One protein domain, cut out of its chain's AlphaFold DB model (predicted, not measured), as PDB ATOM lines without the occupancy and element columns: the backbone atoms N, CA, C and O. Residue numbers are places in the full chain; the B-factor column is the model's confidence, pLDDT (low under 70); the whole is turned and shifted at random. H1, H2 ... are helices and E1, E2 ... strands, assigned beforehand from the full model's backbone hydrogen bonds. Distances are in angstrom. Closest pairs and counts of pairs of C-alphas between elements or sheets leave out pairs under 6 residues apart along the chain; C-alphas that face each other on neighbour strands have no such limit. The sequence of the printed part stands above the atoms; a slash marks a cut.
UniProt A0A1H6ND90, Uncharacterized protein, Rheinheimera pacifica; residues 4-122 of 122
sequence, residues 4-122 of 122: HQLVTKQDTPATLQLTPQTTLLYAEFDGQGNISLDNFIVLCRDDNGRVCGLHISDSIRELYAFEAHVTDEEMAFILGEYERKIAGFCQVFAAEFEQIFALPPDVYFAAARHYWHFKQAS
ATOM      1  N   HIS A   4      -1.977  56.372 -23.490       42.97
ATOM      2  CA  HIS A   4      -2.099  57.613 -22.717       42.97
ATOM      3  C   HIS A   4      -3.058  58.650 -23.344       42.97
ATOM      4  O   HIS A   4      -3.705  59.401 -22.623       42.97
ATOM      5  N   GLN A   5      -3.158  58.717 -24.677       39.06
ATOM      6  CA  GLN A   5      -3.958  59.714 -25.406       39.06
ATOM      7  C   GLN A   5      -5.449  59.364 -25.510       39.06
ATOM      8  O   GLN A   5      -6.267  60.283 -25.579       39.06
ATOM      9  N   LEU A   6      -5.815  58.077 -25.528       44.25
ATOM     10  CA  LEU A   6      -7.229  57.661 -25.505       44.25
ATOM     11  C   LEU A   6      -7.907  58.004 -24.185       44.25
ATOM     12  O   LEU A   6      -9.041  58.467 -24.172       44.25
ATOM     13  N   VAL A   7      -7.177  57.833 -23.089       43.62
ATOM     14  CA  VAL A   7      -7.675  58.065 -21.735       43.62
ATOM     15  C   VAL A   7      -7.969  59.545 -21.473       43.62
ATOM     16  O   VAL A   7      -8.934  59.879 -20.801       43.62
ATOM     17  N   THR A   8      -7.177  60.460 -22.033       38.16
ATOM     18  CA  THR A   8      -7.305  61.901 -21.746       38.16
ATOM     19  C   THR A   8      -8.420  62.624 -22.508       38.16
ATOM     20  O   THR A   8      -8.591  63.826 -22.317       38.16
ATOM     21  N   LYS A   9      -9.137  61.949 -23.419       36.41
ATOM     22  CA  LYS A   9     -10.075  62.606 -24.348       36.41
ATOM     23  C   LYS A   9     -11.556  62.445 -24.021       36.41
ATOM     24  O   LYS A   9     -12.356  63.134 -24.649       36.41
ATOM     25  N   GLN A  10     -11.931  61.585 -23.081       41.69
ATOM     26  CA  GLN A  10     -13.331  61.408 -22.702       41.69
ATOM     27  C   GLN A  10     -13.517  61.696 -21.221       41.69
ATOM     28  O   GLN A  10     -12.655  61.348 -20.413       41.69
ATOM     29  N   ASP A  11     -14.635  62.359 -20.907       42.62
ATOM     30  CA  ASP A  11     -15.122  62.635 -19.556       42.62
ATOM     31  C   ASP A  11     -15.060  61.355 -18.728       42.62
ATOM     32  O   ASP A  11     -15.932  60.487 -18.782       42.62
ATOM     33  N   THR A  12     -13.959  61.214 -18.002       44.62
ATOM     34  CA  THR A  12     -13.739  60.083 -17.125       44.62
ATOM     35  C   THR A  12     -14.713  60.276 -15.961       44.62
ATOM     36  O   THR A  12     -14.684  61.349 -15.346       44.62
ATOM     37  N   PRO A  13     -15.608  59.319 -15.653       45.56
ATOM     38  CA  PRO A  13     -16.463  59.430 -14.485       45.56
ATOM     39  C   PRO A  13     -15.570  59.678 -13.267       45.56
ATOM     40  O   PRO A  13     -14.472  59.126 -13.171       45.56
ATOM     41  N   ALA A  14     -16.027  60.529 -12.345       45.72
ATOM     42  CA  ALA A  14     -15.244  61.000 -11.197       45.72
ATOM     43  C   ALA A  14     -14.620  59.864 -10.352       45.72
ATOM     44  O   ALA A  14     -13.684  60.094  -9.590       45.72
ATOM     45  N   THR A  15     -15.128  58.642 -10.509       44.31
ATOM     46  CA  THR A  15     -14.706  57.397  -9.868       44.31
ATOM     47  C   THR A  15     -13.419  56.781 -10.430       44.31
ATOM     48  O   THR A  15     -12.795  55.982  -9.736       44.31
ATOM     49  N   LEU A  16     -12.985  57.133 -11.647       53.66
ATOM     50  CA  LEU A  16     -11.845  56.490 -12.309       53.66
ATOM     51  C   LEU A  16     -10.663  57.458 -12.462       53.66
ATOM     52  O   LEU A  16     -10.318  57.894 -13.554       53.66
ATOM     53  N   GLN A  17     -10.022  57.821 -11.351       54.53
ATOM     54  CA  GLN A  17      -8.765  58.571 -11.410       54.53
ATOM     55  C   GLN A  17      -7.632  57.638 -11.835       54.53
ATOM     56  O   GLN A  17      -7.070  56.910 -11.018       54.53
ATOM     57  N   LEU A  18      -7.297  57.650 -13.124       61.59
ATOM     58  CA  LEU A  18      -6.130  56.933 -13.621       61.59
ATOM     59  C   LEU A  18      -4.867  57.650 -13.142       61.59
ATOM     60  O   LEU A  18      -4.531  58.745 -13.592       61.59
ATOM     61  N   THR A  19      -4.188  57.036 -12.180       69.00
ATOM     62  CA  THR A  19      -2.896  57.482 -11.661       69.00
ATOM     63  C   THR A  19      -1.754  56.771 -12.399       69.00
ATOM     64  O   THR A  19      -1.992  55.760 -13.069       69.00
ATOM     65  N   PRO A  20      -0.490  57.219 -12.257       70.81
ATOM     66  CA  PRO A  20       0.671  56.478 -12.765       70.81
ATOM     67  C   PRO A  20       0.754  55.029 -12.259       70.81
ATOM     68  O   PRO A  20       1.375  54.177 -12.894       70.81
ATOM     69  N   GLN A  21       0.112  54.739 -11.126       82.25
ATOM     70  CA  GLN A  21       0.010  53.411 -10.533       82.25
ATOM     71  C   GLN A  21      -1.092  52.546 -11.165       82.25
ATOM     72  O   GLN A  21      -1.255  51.391 -10.782       82.25
ATOM     73  N   THR A  22      -1.838  53.058 -12.141       85.38
ATOM     74  CA  THR A  22      -2.932  52.327 -12.786       85.38
ATOM     75  C   THR A  22      -2.677  52.097 -14.271       85.38
ATOM     76  O   THR A  22      -1.930  52.819 -14.931       85.38
ATOM     77  N   THR A  23      -3.264  51.045 -14.831       86.19
ATOM     78  CA  THR A  23      -3.225  50.773 -16.272       86.19
ATOM     79  C   THR A  23      -4.557  50.202 -16.716       86.19
ATOM     80  O   THR A  23      -4.985  49.177 -16.198       86.19
ATOM     81  N   LEU A  24      -5.202  50.841 -17.690       88.69
ATOM     82  CA  LEU A  24      -6.421  50.312 -18.293       88.69
ATOM     83  C   LEU A  24      -6.083  49.044 -19.093       88.69
ATOM     84  O   LEU A  24      -5.360  49.118 -20.086       88.69
ATOM     85  N   LEU A  25      -6.577  47.890 -18.642       89.19
ATOM     86  CA  LEU A  25      -6.394  46.605 -19.324       89.19
ATOM     87  C   LEU A  25      -7.509  46.325 -20.323       89.19
ATOM     88  O   LEU A  25      -7.276  45.696 -21.350       89.19
ATOM     89  N   TYR A  26      -8.721  46.772 -20.013       92.25
ATOM     90  CA  TYR A  26      -9.875  46.582 -20.871       92.25
ATOM     91  C   TYR A  26     -10.865  47.715 -20.675       92.25
ATOM     92  O   TYR A  26     -11.104  48.148 -19.548       92.25
ATOM     93  N   ALA A  27     -11.466  48.133 -21.776       91.19
ATOM     94  CA  ALA A  27     -12.727  48.835 -21.779       91.19
ATOM     95  C   ALA A  27     -13.471  48.514 -23.077       91.19
ATOM     96  O   ALA A  27     -12.850  48.153 -24.087       91.19
ATOM     97  N   GLU A  28     -14.795  48.629 -23.062       87.44
ATOM     98  CA  GLU A  28     -15.568  48.514 -24.292       87.44
ATOM     99  C   GLU A  28     -15.217  49.646 -25.258       87.44
ATOM    100  O   GLU A  28     -15.039  50.797 -24.869       87.44
ATOM    101  N   PHE A  29     -15.097  49.298 -26.536       81.44
ATOM    102  CA  PHE A  29     -14.708  50.208 -27.600       81.44
ATOM    103  C   PHE A  29     -15.675  50.063 -28.770       81.44
ATOM    104  O   PHE A  29     -15.944  48.948 -29.216       81.44
ATOM    105  N   ASP A  30     -16.173  51.183 -29.287       78.00
ATOM    106  CA  ASP A  30     -17.212  51.207 -30.327       78.00
ATOM    107  C   ASP A  30     -16.690  51.012 -31.764       78.00
ATOM    108  O   ASP A  30     -17.447  51.092 -32.732       78.00
ATOM    109  N   GLY A  31     -15.389  50.767 -31.930       67.06
ATOM    110  CA  GLY A  31     -14.753  50.648 -33.243       67.06
ATOM    111  C   GLY A  31     -14.351  51.990 -33.869       67.06
ATOM    112  O   GLY A  31     -13.633  51.993 -34.867       67.06
ATOM    113  N   GLN A  32     -14.787  53.121 -33.306       71.19
ATOM    114  CA  GLN A  32     -14.684  54.458 -33.911       71.19
ATOM    115  C   GLN A  32     -13.764  55.408 -33.141       71.19
ATOM    116  O   GLN A  32     -13.515  56.525 -33.591       71.19
ATOM    117  N   GLY A  33     -13.217  54.967 -32.013       66.12
ATOM    118  CA  GLY A  33     -12.330  55.782 -31.188       66.12
ATOM    119  C   GLY A  33     -12.866  56.030 -29.785       66.12
ATOM    120  O   GLY A  33     -12.101  56.523 -28.959       66.12
ATOM    121  N   ASN A  34     -14.126  55.680 -29.506       74.50
ATOM    122  CA  ASN A  34     -14.743  55.955 -28.217       74.50
ATOM    123  C   ASN A  34     -14.660  54.731 -27.313       74.50
ATOM    124  O   ASN A  34     -14.997  53.611 -27.704       74.50
ATOM    125  N   ILE A  35     -14.225  54.976 -26.085       77.00
ATOM    126  CA  ILE A  35     -14.214  54.006 -25.007       77.00
ATOM    127  C   ILE A  35     -15.463  54.229 -24.147       77.00
ATOM    128  O   ILE A  35     -15.774  55.361 -23.777       77.00
ATOM    129  N   SER A  36     -16.165  53.148 -23.809       80.56
ATOM    130  CA  SER A  36     -17.161  53.141 -22.739       80.56
ATOM    131  C   SER A  36     -16.528  52.649 -21.442       80.56
ATOM    132  O   SER A  36     -15.858  51.616 -21.402       80.56
ATOM    133  N   LEU A  37     -16.781  53.390 -20.364       82.19
ATOM    134  CA  LEU A  37     -16.385  53.028 -19.004       82.19
ATOM    135  C   LEU A  37     -17.533  52.363 -18.231       82.19
ATOM    136  O   LEU A  37     -17.462  52.221 -17.014       82.19
ATOM    137  N   ASP A  38     -18.564  51.896 -18.933       86.94
ATOM    138  CA  ASP A  38     -19.603  51.059 -18.331       86.94
ATOM    139  C   ASP A  38     -19.084  49.640 -18.068       86.94
ATOM    140  O   ASP A  38     -19.589  48.945 -17.190       86.94
ATOM    141  N   ASN A  39     -18.061  49.204 -18.811       90.00
ATOM    142  CA  ASN A  39     -17.456  47.879 -18.722       90.00
ATOM    143  C   ASN A  39     -15.933  47.995 -18.866       90.00
ATOM    144  O   ASN A  39     -15.424  48.065 -19.985       90.00
ATOM    145  N   PHE A  40     -15.207  48.061 -17.746       92.38
ATOM    146  CA  PHE A  40     -13.752  48.245 -17.740       92.38
ATOM    147  C   PHE A  40     -13.040  47.371 -16.708       92.38
ATOM    148  O   PHE A  40     -13.608  46.964 -15.695       92.38
ATOM    149  N   ILE A  41     -11.745  47.161 -16.949       93.81
ATOM    150  CA  ILE A  41     -10.801  46.557 -16.008       93.81
ATOM    151  C   ILE A  41      -9.534  47.411 -15.974       93.81
ATOM    152  O   ILE A  41      -8.885  47.631 -17.000       93.81
ATOM    153  N   VAL A  42      -9.149  47.853 -14.780       92.75
ATOM    154  CA  VAL A  42      -7.927  48.615 -14.518       92.75
ATOM    155  C   VAL A  42      -7.007  47.796 -13.619       92.75
ATOM    156  O   VAL A  42      -7.406  47.358 -12.549       92.75
ATOM    157  N   LEU A  43      -5.758  47.615 -14.036       90.69
ATOM    158  CA  LEU A  43      -4.691  47.061 -13.210       90.69
ATOM    159  C   LEU A  43      -4.171  48.118 -12.244       90.69
ATOM    160  O   LEU A  43      -3.772  49.196 -12.685       90.69
ATOM    161  N   CYS A  44      -4.104  47.780 -10.960       89.00
ATOM    162  CA  CYS A  44      -3.562  48.640  -9.917       89.00
ATOM    163  C   CYS A  44      -2.176  48.155  -9.479       89.00
ATOM    164  O   CYS A  44      -1.923  46.951  -9.350       89.00
ATOM    165  N   ARG A  45      -1.277  49.107  -9.230       87.25
ATOM    166  CA  ARG A  45       0.057  48.884  -8.674       87.25
ATOM    167  C   ARG A  45       0.239  49.662  -7.374       87.25
ATOM    168  O   ARG A  45      -0.410  50.680  -7.159       87.25
ATOM    169  N   ASP A  46       1.124  49.182  -6.510       88.81
ATOM    170  CA  ASP A  46       1.603  49.949  -5.362       88.81
ATOM    171  C   ASP A  46       2.666  50.984  -5.786       88.81
ATOM    172  O   ASP A  46       3.083  51.047  -6.947       88.81
ATOM    173  N   ASP A  47       3.148  51.778  -4.829       88.50
ATOM    174  CA  ASP A  47       4.199  52.781  -5.064       88.50
ATOM    175  C   ASP A  47       5.547  52.175  -5.493       88.50
ATOM    176  O   ASP A  47       6.408  52.877  -6.023       88.50
ATOM    177  N   ASN A  48       5.731  50.864  -5.308       88.44
ATOM    178  CA  ASN A  48       6.905  50.122  -5.766       88.44
ATOM    179  C   ASN A  48       6.696  49.493  -7.154       88.44
ATOM    180  O   ASN A  48       7.567  48.764  -7.634       88.44
ATOM    181  N   GLY A  49       5.545  49.724  -7.792       81.00
ATOM    182  CA  GLY A  49       5.194  49.162  -9.094       81.00
ATOM    183  C   GLY A  49       4.740  47.699  -9.058       81.00
ATOM    184  O   GLY A  49       4.604  47.079 -10.117       81.00
ATOM    185  N   ARG A  50       4.493  47.117  -7.880       86.69
ATOM    186  CA  ARG A  50       3.981  45.746  -7.743       86.69
ATOM    187  C   ARG A  50       2.485  45.730  -7.999       86.69
ATOM    188  O   ARG A  50       1.777  46.587  -7.489       86.69
ATOM    189  N   VAL A  51       1.997  44.734  -8.737       88.25
ATOM    190  CA  VAL A  51       0.551  44.533  -8.916       88.25
ATOM    191  C   VAL A  51      -0.091  44.265  -7.556       88.25
ATOM    192  O   VAL A  51       0.322  43.335  -6.866       88.25
ATOM    193  N   CYS A  52      -1.085  45.074  -7.196       90.06
ATOM    194  CA  CYS A  52      -1.801  44.971  -5.923       90.06
ATOM    195  C   CYS A  52      -3.286  44.611  -6.078       90.06
ATOM    196  O   CYS A  52      -3.914  44.274  -5.085       90.06
ATOM    197  N   GLY A  53      -3.832  44.630  -7.299       92.88
ATOM    198  CA  GLY A  53      -5.204  44.203  -7.576       92.88
ATOM    199  C   GLY A  53      -5.733  44.739  -8.902       92.88
ATOM    200  O   GLY A  53      -4.981  45.309  -9.702       92.88
ATOM    201  N   LEU A  54      -7.039  44.587  -9.110       93.62
ATOM    202  CA  LEU A  54      -7.777  45.217 -10.204       93.62
ATOM    203  C   LEU A  54      -8.880  46.114  -9.653       93.62
ATOM    204  O   LEU A  54      -9.480  45.809  -8.629       93.62
ATOM    205  N   HIS A  55      -9.177  47.195 -10.359       94.12
ATOM    206  CA  HIS A  55     -10.427  47.930 -10.214       94.12
ATOM    207  C   HIS A  55     -11.324  47.583 -11.408       94.12
ATOM    208  O   HIS A  55     -10.890  47.687 -12.559       94.12
ATOM    209  N   ILE A  56     -12.549  47.143 -11.136       94.12
ATOM    210  CA  ILE A  56     -13.532  46.717 -12.137       94.12
ATOM    211  C   ILE A  56     -14.750  47.649 -12.143       94.12
ATOM    212  O   ILE A  56     -15.060  48.278 -11.131       94.12
ATOM    213  N   SER A  57     -15.442  47.745 -13.279       93.69
ATOM    214  CA  SER A  57     -16.683  48.522 -13.390       93.69
ATOM    215  C   SER A  57     -17.829  47.918 -12.575       93.69
ATOM    216  O   SER A  57     -17.853  46.713 -12.313       93.69
ATOM    217  N   ASP A  58     -18.836  48.741 -12.262       92.69
ATOM    218  CA  ASP A  58     -20.056  48.303 -11.567       92.69
ATOM    219  C   ASP A  58     -20.743  47.131 -12.283       92.69
ATOM    220  O   ASP A  58     -21.195  46.194 -11.632       92.69
ATOM    221  N   SER A  59     -20.744  47.119 -13.621       93.50
ATOM    222  CA  SER A  59     -21.311  46.022 -14.416       93.50
ATOM    223  C   SER A  59     -20.635  44.671 -14.161       93.50
ATOM    224  O   SER A  59     -21.317  43.660 -14.017       93.50
ATOM    225  N   ILE A  60     -19.301  44.640 -14.084       94.81
ATOM    226  CA  ILE A  60     -18.534  43.420 -13.801       94.81
ATOM    227  C   ILE A  60     -18.722  43.040 -12.333       94.81
ATOM    228  O   ILE A  60     -18.970  41.876 -12.020       94.81
ATOM    229  N   ARG A  61     -18.649  44.034 -11.442       95.94
ATOM    230  CA  ARG A  61     -18.846  43.867 -10.003       95.94
ATOM    231  C   ARG A  61     -20.179  43.185  -9.700       95.94
ATOM    232  O   ARG A  61     -20.210  42.195  -8.977       95.94
ATOM    233  N   GLU A  62     -21.270  43.692 -10.267       96.06
ATOM    234  CA  GLU A  62     -22.623  43.171 -10.061       96.06
ATOM    235  C   GLU A  62     -22.824  41.803 -10.716       96.06
ATOM    236  O   GLU A  62     -23.470  40.938 -10.126       96.06
ATOM    237  N   LEU A  63     -22.239  41.578 -11.898       96.69
ATOM    238  CA  LEU A  63     -22.337  40.303 -12.610       96.69
ATOM    239  C   LEU A  63     -21.741  39.136 -11.811       96.69
ATOM    240  O   LEU A  63     -22.315  38.047 -11.806       96.69
ATOM    241  N   TYR A  64     -20.604  39.359 -11.148       96.31
ATOM    242  CA  TYR A  64     -19.898  38.324 -10.383       96.31
ATOM    243  C   TYR A  64     -20.061  38.451  -8.862       96.31
ATOM    244  O   TYR A  64     -19.536  37.618  -8.131       96.31
ATOM    245  N   ALA A  65     -20.822  39.445  -8.390       96.44
ATOM    246  CA  ALA A  65     -21.019  39.761  -6.974       96.44
ATOM    247  C   ALA A  65     -19.700  39.961  -6.195       96.44
ATOM    248  O   ALA A  65     -19.548  39.466  -5.079       96.44
ATOM    249  N   PHE A  66     -18.757  40.690  -6.793       95.81
ATOM    250  CA  PHE A  66     -17.483  41.066  -6.168       95.81
ATOM    251  C   PHE A  66     -17.522  42.484  -5.596       95.81
ATOM    252  O   PHE A  66     -18.507  43.204  -5.741       95.81
ATOM    253  N   GLU A  67     -16.433  42.903  -4.960       95.25
ATOM    254  CA  GLU A  67     -16.182  44.310  -4.656       95.25
ATOM    255  C   GLU A  67     -15.579  45.038  -5.868       95.25
ATOM    256  O   GLU A  67     -15.082  44.425  -6.812       95.25
ATOM    257  N   ALA A  68     -15.616  46.375  -5.866       91.06
ATOM    258  CA  ALA A  68     -15.059  47.168  -6.971       91.06
ATOM    259  C   ALA A  68     -13.536  46.986  -7.115       91.06
ATOM    260  O   ALA A  68     -12.994  47.092  -8.215       91.06
ATOM    261  N   HIS A  69     -12.848  46.707  -6.005       93.56
ATOM    262  CA  HIS A  69     -11.433  46.369  -5.997       93.56
ATOM    263  C   HIS A  69     -11.251  44.895  -5.649       93.56
ATOM    264  O   HIS A  69     -11.606  44.481  -4.549       93.56
ATOM    265  N   VAL A  70     -10.674  44.136  -6.576       94.38
ATOM    266  CA  VAL A  70     -10.479  42.689  -6.439       94.38
ATOM    267  C   VAL A  70      -9.000  42.345  -6.340       94.38
ATOM    268  O   VAL A  70      -8.146  42.960  -6.992       94.38
ATOM    269  N   THR A  71      -8.693  41.330  -5.539       93.06
ATOM    270  CA  THR A  71      -7.326  40.845  -5.296       93.06
ATOM    271  C   THR A  71      -7.276  39.319  -5.391       93.06
ATOM    272  O   THR A  71      -8.311  38.673  -5.543       93.06
ATOM    273  N   ASP A  72      -6.070  38.748  -5.387       89.44
ATOM    274  CA  ASP A  72      -5.827  37.300  -5.328       89.44
ATOM    275  C   ASP A  72      -6.720  36.448  -6.256       89.44
ATOM    276  O   ASP A  72      -6.583  36.537  -7.481       89.44
ATOM    277  N   GLU A  73      -7.597  35.608  -5.696       90.38
ATOM    278  CA  GLU A  73      -8.448  34.670  -6.439       90.38
ATOM    279  C   GLU A  73      -9.440  35.385  -7.364       90.38
ATOM    280  O   GLU A  73      -9.565  35.016  -8.532       90.38
ATOM    281  N   GLU A  74     -10.091  36.446  -6.883       93.50
ATOM    282  CA  GLU A  74     -11.050  37.236  -7.665       93.50
ATOM    283  C   GLU A  74     -10.351  37.937  -8.835       93.50
ATOM    284  O   GLU A  74     -10.836  37.918  -9.968       93.50
ATOM    285  N   MET A  75      -9.156  38.494  -8.598       92.06
ATOM    286  CA  MET A  75      -8.329  39.052  -9.669       92.06
ATOM    287  C   MET A  75      -7.995  37.982 -10.713       92.06
ATOM    288  O   MET A  75      -8.100  38.233 -11.915       92.06
ATOM    289  N   ALA A  76      -7.576  36.796 -10.276       89.56
ATOM    290  CA  ALA A  76      -7.185  35.730 -11.184       89.56
ATOM    291  C   ALA A  76      -8.381  35.189 -11.991       89.56
ATOM    292  O   ALA A  76      -8.231  34.891 -13.179       89.56
ATOM    293  N   PHE A  77      -9.569  35.137 -11.379       92.25
ATOM    294  CA  PHE A  77     -10.830  34.827 -12.047       92.25
ATOM    295  C   PHE A  77     -11.146  35.846 -13.150       92.25
ATOM    296  O   PHE A  77     -11.335  35.458 -14.303       92.25
ATOM    297  N   ILE A  78     -11.126  37.148 -12.833       94.12
ATOM    298  CA  ILE A  78     -11.415  38.214 -13.806       94.12
ATOM    299  C   ILE A  78     -10.426  38.180 -14.977       94.12
ATOM    300  O   ILE A  78     -10.837  38.265 -16.133       94.12
ATOM    301  N   LEU A  79      -9.128  38.010 -14.704       91.81
ATOM    302  CA  LEU A  79      -8.105  37.929 -15.750       91.81
ATOM    303  C   LEU A  79      -8.307  36.727 -16.679       91.81
ATOM    304  O   LEU A  79      -8.084  36.854 -17.881       91.81
ATOM    305  N   GLY A  80      -8.738  35.581 -16.143       90.38
ATOM    306  CA  GLY A  80      -9.052  34.397 -16.941       90.38
ATOM    307  C   GLY A  80     -10.306  34.582 -17.797       90.38
ATOM    308  O   GLY A  80     -10.287  34.304 -18.995       90.38
ATOM    309  N   GLU A  81     -11.380  35.100 -17.207       92.81
ATOM    310  CA  GLU A  81     -12.666  35.271 -17.890       92.81
ATOM    311  C   GLU A  81     -12.599  36.341 -18.995       92.81
ATOM    312  O   GLU A  81     -13.179  36.190 -20.074       92.81
ATOM    313  N   TYR A  82     -11.818  37.403 -18.773       93.44
ATOM    314  CA  TYR A  82     -11.667  38.513 -19.714       93.44
ATOM    315  C   TYR A  82     -10.411  38.421 -20.585       93.44
ATOM    316  O   TYR A  82     -10.205  39.311 -21.408       93.44
ATOM    317  N   GLU A  83      -9.609  37.354 -20.494       92.25
ATOM    318  CA  GLU A  83      -8.327  37.195 -21.206       92.25
ATOM    319  C   GLU A  83      -8.424  37.592 -22.687       92.25
ATOM    320  O   GLU A  83      -7.696  38.461 -23.165       92.25
ATOM    321  N   ARG A  84      -9.376  36.999 -23.420       91.56
ATOM    322  CA  ARG A  84      -9.550  37.256 -24.860       91.56
ATOM    323  C   ARG A  84      -9.993  38.686 -25.156       91.56
ATOM    324  O   ARG A  84      -9.599  39.245 -26.177       91.56
ATOM    325  N   LYS A  85     -10.813  39.275 -24.281       92.44
ATOM    326  CA  LYS A  85     -11.285  40.659 -24.420       92.44
ATOM    327  C   LYS A  85     -10.151  41.649 -24.157       92.44
ATOM    328  O   LYS A  85      -9.977  42.578 -24.938       92.44
ATOM    329  N   ILE A  86      -9.356  41.408 -23.113       92.31
ATOM    330  CA  ILE A  86      -8.155  42.178 -22.777       92.31
ATOM    331  C   ILE A  86      -7.152  42.100 -23.933       92.31
ATOM    332  O   ILE A  86      -6.734  43.133 -24.446       92.31
ATOM    333  N   ALA A  87      -6.828  40.893 -24.411       92.31
ATOM    334  CA  ALA A  87      -5.910  40.715 -25.533       92.31
ATOM    335  C   ALA A  87      -6.398  41.446 -26.794       92.31
ATOM    336  O   ALA A  87      -5.626  42.165 -27.423       92.31
ATOM    337  N   GLY A  88      -7.690  41.331 -27.123       91.31
ATOM    338  CA  GLY A  88      -8.294  42.035 -28.255       91.31
ATOM    339  C   GLY A  88      -8.245  43.560 -28.119       91.31
ATOM    340  O   GLY A  88      -7.925  44.248 -29.085       91.31
ATOM    341  N   PHE A  89      -8.498  44.092 -26.923       89.88
ATOM    342  CA  PHE A  89      -8.371  45.524 -26.648       89.88
ATOM    343  C   PHE A  89      -6.918  45.995 -26.786       89.88
ATOM    344  O   PHE A  89      -6.639  46.960 -27.497       89.88
ATOM    345  N   CYS A  90      -5.967  45.275 -26.185       89.56
ATOM    346  CA  CYS A  90      -4.543  45.582 -26.294       89.56
ATOM    347  C   CYS A  90      -4.012  45.450 -27.731       89.56
ATOM    348  O   CYS A  90      -3.075  46.160 -28.091       89.56
ATOM    349  N   GLN A  91      -4.622  44.609 -28.574       89.81
ATOM    350  CA  GLN A  91      -4.246  44.453 -29.983       89.81
ATOM    351  C   GLN A  91      -4.416  45.747 -30.791       89.81
ATOM    352  O   GLN A  91      -3.659  45.984 -31.733       89.81
ATOM    353  N   VAL A  92      -5.344  46.627 -30.397       86.25
ATOM    354  CA  VAL A  92      -5.494  47.965 -31.000       86.25
ATOM    355  C   VAL A  92      -4.213  48.800 -30.835       86.25
ATOM    356  O   VAL A  92      -3.908  49.650 -31.671       86.25
ATOM    357  N   PHE A  93      -3.419  48.503 -29.802       83.94
ATOM    358  CA  PHE A  93      -2.151  49.159 -29.469       83.94
ATOM    359  C   PHE A  93      -0.953  48.216 -29.606       83.94
ATOM    360  O   PHE A  93       0.064  48.430 -28.947       83.94
ATOM    361  N   ALA A  94      -1.047  47.179 -30.447       88.75
ATOM    362  CA  ALA A  94      -0.055  46.103 -30.504       88.75
ATOM    363  C   ALA A  94       1.389  46.604 -30.650       88.75
ATOM    364  O   ALA A  94       2.261  46.143 -29.927       88.75
ATOM    365  N   ALA A  95       1.638  47.608 -31.496       87.50
ATOM    366  CA  ALA A  95       2.983  48.158 -31.677       87.50
ATOM    367  C   ALA A  95       3.568  48.778 -30.391       87.50
ATOM    368  O   ALA A  95       4.749  48.602 -30.103       87.50
ATOM    369  N   GLU A  96       2.759  49.501 -29.614       86.25
ATOM    370  CA  GLU A  96       3.190  50.084 -28.333       86.25
ATOM    371  C   GLU A  96       3.346  48.997 -27.270       86.25
ATOM    372  O   GLU A  96       4.308  49.000 -26.505       86.25
ATOM    373  N   PHE A  97       2.423  48.037 -27.254       88.88
ATOM    374  CA  PHE A  97       2.475  46.896 -26.354       88.88
ATOM    375  C   PHE A  97       3.747  46.064 -26.577       88.88
ATOM    376  O   PHE A  97       4.475  45.780 -25.627       88.88
ATOM    377  N   GLU A  98       4.071  45.737 -27.828       91.75
ATOM    378  CA  GLU A  98       5.268  44.982 -28.207       91.75
ATOM    379  C   GLU A  98       6.560  45.697 -27.810       91.75
ATOM    380  O   GLU A  98       7.504  45.049 -27.367       91.75
ATOM    381  N   GLN A  99       6.616  47.027 -27.899       88.94
ATOM    382  CA  GLN A  99       7.788  47.786 -27.448       88.94
ATOM    383  C   GLN A  99       8.030  47.664 -25.938       88.94
ATOM    384  O   GLN A  99       9.176  47.728 -25.497       88.94
ATOM    385  N   ILE A 100       6.966  47.492 -25.150       85.12
ATOM    386  CA  ILE A 100       7.041  47.389 -23.689       85.12
ATOM    387  C   ILE A 100       7.291  45.942 -23.252       85.12
ATOM    388  O   ILE A 100       8.131  45.693 -22.388       85.12
ATOM    389  N   PHE A 101       6.565  44.988 -23.835       86.38
ATOM    390  CA  PHE A 101       6.525  43.594 -23.379       86.38
ATOM    391  C   PHE A 101       7.319  42.625 -24.262       86.38
ATOM    392  O   PHE A 101       7.404  41.442 -23.936       86.38
ATOM    393  N   ALA A 102       7.897  43.109 -25.366       92.62
ATOM    394  CA  ALA A 102       8.650  42.333 -26.357       92.62
ATOM    395  C   ALA A 102       7.866  41.172 -27.004       92.62
ATOM    396  O   ALA A 102       8.454  40.318 -27.667       92.62
ATOM    397  N   LEU A 103       6.545  41.137 -26.815       92.38
ATOM    398  CA  LEU A 103       5.627  40.134 -27.340       92.38
ATOM    399  C   LEU A 103       4.335  40.819 -27.792       92.38
ATOM    400  O   LEU A 103       3.913  41.778 -27.138       92.38
ATOM    401  N   PRO A 104       3.682  40.327 -28.861       92.69
ATOM    402  CA  PRO A 104       2.359  40.804 -29.226       92.69
ATOM    403  C   PRO A 104       1.336  40.419 -28.142       92.69
ATOM    404  O   PRO A 104       1.537  39.422 -27.433       92.69
ATOM    405  N   PRO A 105       0.249  41.199 -27.975       91.44
ATOM    406  CA  PRO A 105      -0.729  40.983 -26.909       91.44
ATOM    407  C   PRO A 105      -1.290  39.560 -26.844       91.44
ATOM    408  O   PRO A 105      -1.349  38.971 -25.768       91.44
ATOM    409  N   ASP A 106      -1.674  38.986 -27.980       91.25
ATOM    410  CA  ASP A 106      -2.233  37.635 -28.068       91.25
ATOM    411  C   ASP A 106      -1.278  36.559 -27.521       91.25
ATOM    412  O   ASP A 106      -1.679  35.724 -26.709       91.25
ATOM    413  N   VAL A 107       0.001  36.619 -27.898       91.94
ATOM    414  CA  VAL A 107       1.043  35.703 -27.416       91.94
ATOM    415  C   VAL A 107       1.334  35.940 -25.937       91.94
ATOM    416  O   VAL A 107       1.446  34.980 -25.169       91.94
ATOM    417  N   TYR A 108       1.435  37.204 -25.521       92.12
ATOM    418  CA  TYR A 108       1.686  37.562 -24.129       92.12
ATOM    419  C   TYR A 108       0.588  37.018 -23.207       92.12
ATOM    420  O   TYR A 108       0.889  36.343 -22.221       92.12
ATOM    421  N   PHE A 109      -0.684  37.262 -23.534       90.19
ATOM    422  CA  PHE A 109      -1.801  36.839 -22.691       90.19
ATOM    423  C   PHE A 109      -2.012  35.324 -22.713       90.19
ATOM    424  O   PHE A 109      -2.269  34.754 -21.654       90.19
ATOM    425  N   ALA A 110      -1.766  34.645 -23.838       87.81
ATOM    426  CA  ALA A 110      -1.783  33.183 -23.880       87.81
ATOM    427  C   ALA A 110      -0.745  32.555 -22.926       87.81
ATOM    428  O   ALA A 110      -1.024  31.549 -22.260       87.81
ATOM    429  N   ALA A 111       0.450  33.150 -22.818       88.00
ATOM    430  CA  ALA A 111       1.470  32.725 -21.859       88.00
ATOM    431  C   ALA A 111       1.097  33.101 -20.414       88.00
ATOM    432  O   ALA A 111       1.203  32.269 -19.507       88.00
ATOM    433  N   ALA A 112       0.609  34.326 -20.194       86.38
ATOM    434  CA  ALA A 112       0.179  34.810 -18.883       86.38
ATOM    435  C   ALA A 112      -0.943  33.946 -18.290       86.38
ATOM    436  O   ALA A 112      -0.909  33.618 -17.105       86.38
ATOM    437  N   ARG A 113      -1.880  33.489 -19.127       81.88
ATOM    438  CA  ARG A 113      -2.957  32.575 -18.742       81.88
ATOM    439  C   ARG A 113      -2.430  31.303 -18.084       81.88
ATOM    440  O   ARG A 113      -2.928  30.898 -17.035       81.88
ATOM    441  N   HIS A 114      -1.407  30.680 -18.673       80.31
ATOM    442  CA  HIS A 114      -0.795  29.483 -18.097       80.31
ATOM    443  C   HIS A 114      -0.223  29.796 -16.713       80.31
ATOM    444  O   HIS A 114      -0.511  29.083 -15.756       80.31
ATOM    445  N   TYR A 115       0.520  30.897 -16.585       80.00
ATOM    446  CA  TYR A 115       1.081  31.331 -15.307       80.00
ATOM    447  C   TYR A 115       0.005  31.571 -14.236       80.00
ATOM    448  O   TYR A 115       0.151  31.099 -13.109       80.00
ATOM    449  N   TRP A 116      -1.092  32.254 -14.571       74.31
ATOM    450  CA  TRP A 116      -2.181  32.512 -13.625       74.31
ATOM    451  C   TRP A 116      -2.882  31.233 -13.172       74.31
ATOM    452  O   TRP A 116      -3.161  31.099 -11.982       74.31
ATOM    453  N   HIS A 117      -3.100  30.271 -14.073       70.94
ATOM    454  CA  HIS A 117      -3.633  28.960 -13.700       70.94
ATOM    455  C   HIS A 117      -2.674  28.175 -12.794       70.94
ATOM    456  O   HIS A 117      -3.119  27.581 -11.816       70.94
ATOM    457  N   PHE A 118      -1.364  28.195 -13.068       69.62
ATOM    458  CA  PHE A 118      -0.379  27.519 -12.215       69.62
ATOM    459  C   PHE A 118      -0.281  28.148 -10.822       69.62
ATOM    460  O   PHE A 118      -0.201  27.425  -9.830       69.62
ATOM    461  N   LYS A 119      -0.334  29.482 -10.732       65.81
ATOM    462  CA  LYS A 119      -0.266  30.202  -9.454       65.81
ATOM    463  C   LYS A 119      -1.473  29.910  -8.551       65.81
ATOM    464  O   LYS A 119      -1.308  29.905  -7.343       65.81
ATOM    465  N   GLN A 120      -2.653  29.653  -9.115       57.78
ATOM    466  CA  GLN A 120      -3.851  29.286  -8.344       57.78
ATOM    467  C   GLN A 120      -3.803  27.853  -7.783       57.78
ATOM    468  O   GLN A 120      -4.519  27.540  -6.841       57.78
ATOM    469  N   ALA A 121      -2.990  26.968  -8.370       55.81
ATOM    470  CA  ALA A 121      -2.878  25.562  -7.967       55.81
ATOM    471  C   ALA A 121      -1.754  25.290  -6.946       55.81
ATOM    472  O   ALA A 121      -1.530  24.130  -6.593       55.81
ATOM    473  N   SER A 122      -1.024  26.330  -6.529       46.56
ATOM    474  CA  SER A 122       0.150  26.269  -5.642       46.56
ATOM    475  C   SER A 122      -0.166  26.885  -4.287       46.56
ATOM    476  O   SER A 122       0.304  26.324  -3.274       46.56
TER     477      SER A 122
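This is residues 4 to 122 of the 122 residues of an uncharacterized protein of Rheinheimera pacifica (UniProt A0A1H6ND90). A small antiparallel sheet, E1, E2, E3, is covered on one face by H3 and H4, with H2 standing up from that face; the long H6 packs on H3 and H4, away from the sheet, with H5 at its start. The printed part has 119 residues, with six named helices and three strands in the order H1 E1 E2 E3 H2 H3 H4 H5 H6, class mixed. The strands form a meander, each the antiparallel neighbour of the one before. It is compact, radius of gyration of the C-alphas 14.1 A, spanning 42 by 33 by 29 A.

Find C-alpha 22 at (-2.932, 52.327, -12.786); from there E1, residues 22 to 29, runs 19.0 A. E2, residues 35 to 45, runs 22.3 A and bends by 94 degrees at residue 38; E3, residues 51 to 56, runs 14.6 A. Next come H2, residues 58 to 64, H3, residues 72 to 81, H4, residues 83 to 91, and H5, residues 94 to 101. H6, residues 105 to 120, runs 22.2 A to C-alpha 120 at (-3.851, 29.286, -8.344). H1 is residues 4 to 7.

Look for N 25 and O 41, 2.8 A, between E1 and E2, and N 42 and O 55, 2.8 A, between E2 and E3. H4 lies over E1, closest C-alphas Tyr 26 and Ile 86, 5.1 A. On the same face are H3, closest to E3 at C-alphas Leu 54 and Met 75, 6.2 A, and H2. H6 touches H4, C-alphas Ala 87 and Pro 105 at 5.4 A, at a shallow tilt of 30 degrees, opposite ways. With residues 113 to 120 alone it touches H3, closest C-alphas Ala 76 and Trp 116, 6.4 A; with 105 to 108 alone, H5, Ala 94 and Pro 105, 6.3 A. H1 only grazes the sheet. Every O i to N i+4 pair is within hydrogen-bond range in H2, H3, H4 and H5, and 11 of 12 in H6; H1 is too short for one.

The farthest C-alphas, Gln 32 and Ser 122, are 42.6 A apart. The printed part has no cut, and the link from H1 to E1 is long. Confidence is under 70 at residues 4 to 19, 31, 33 and 118 to 122.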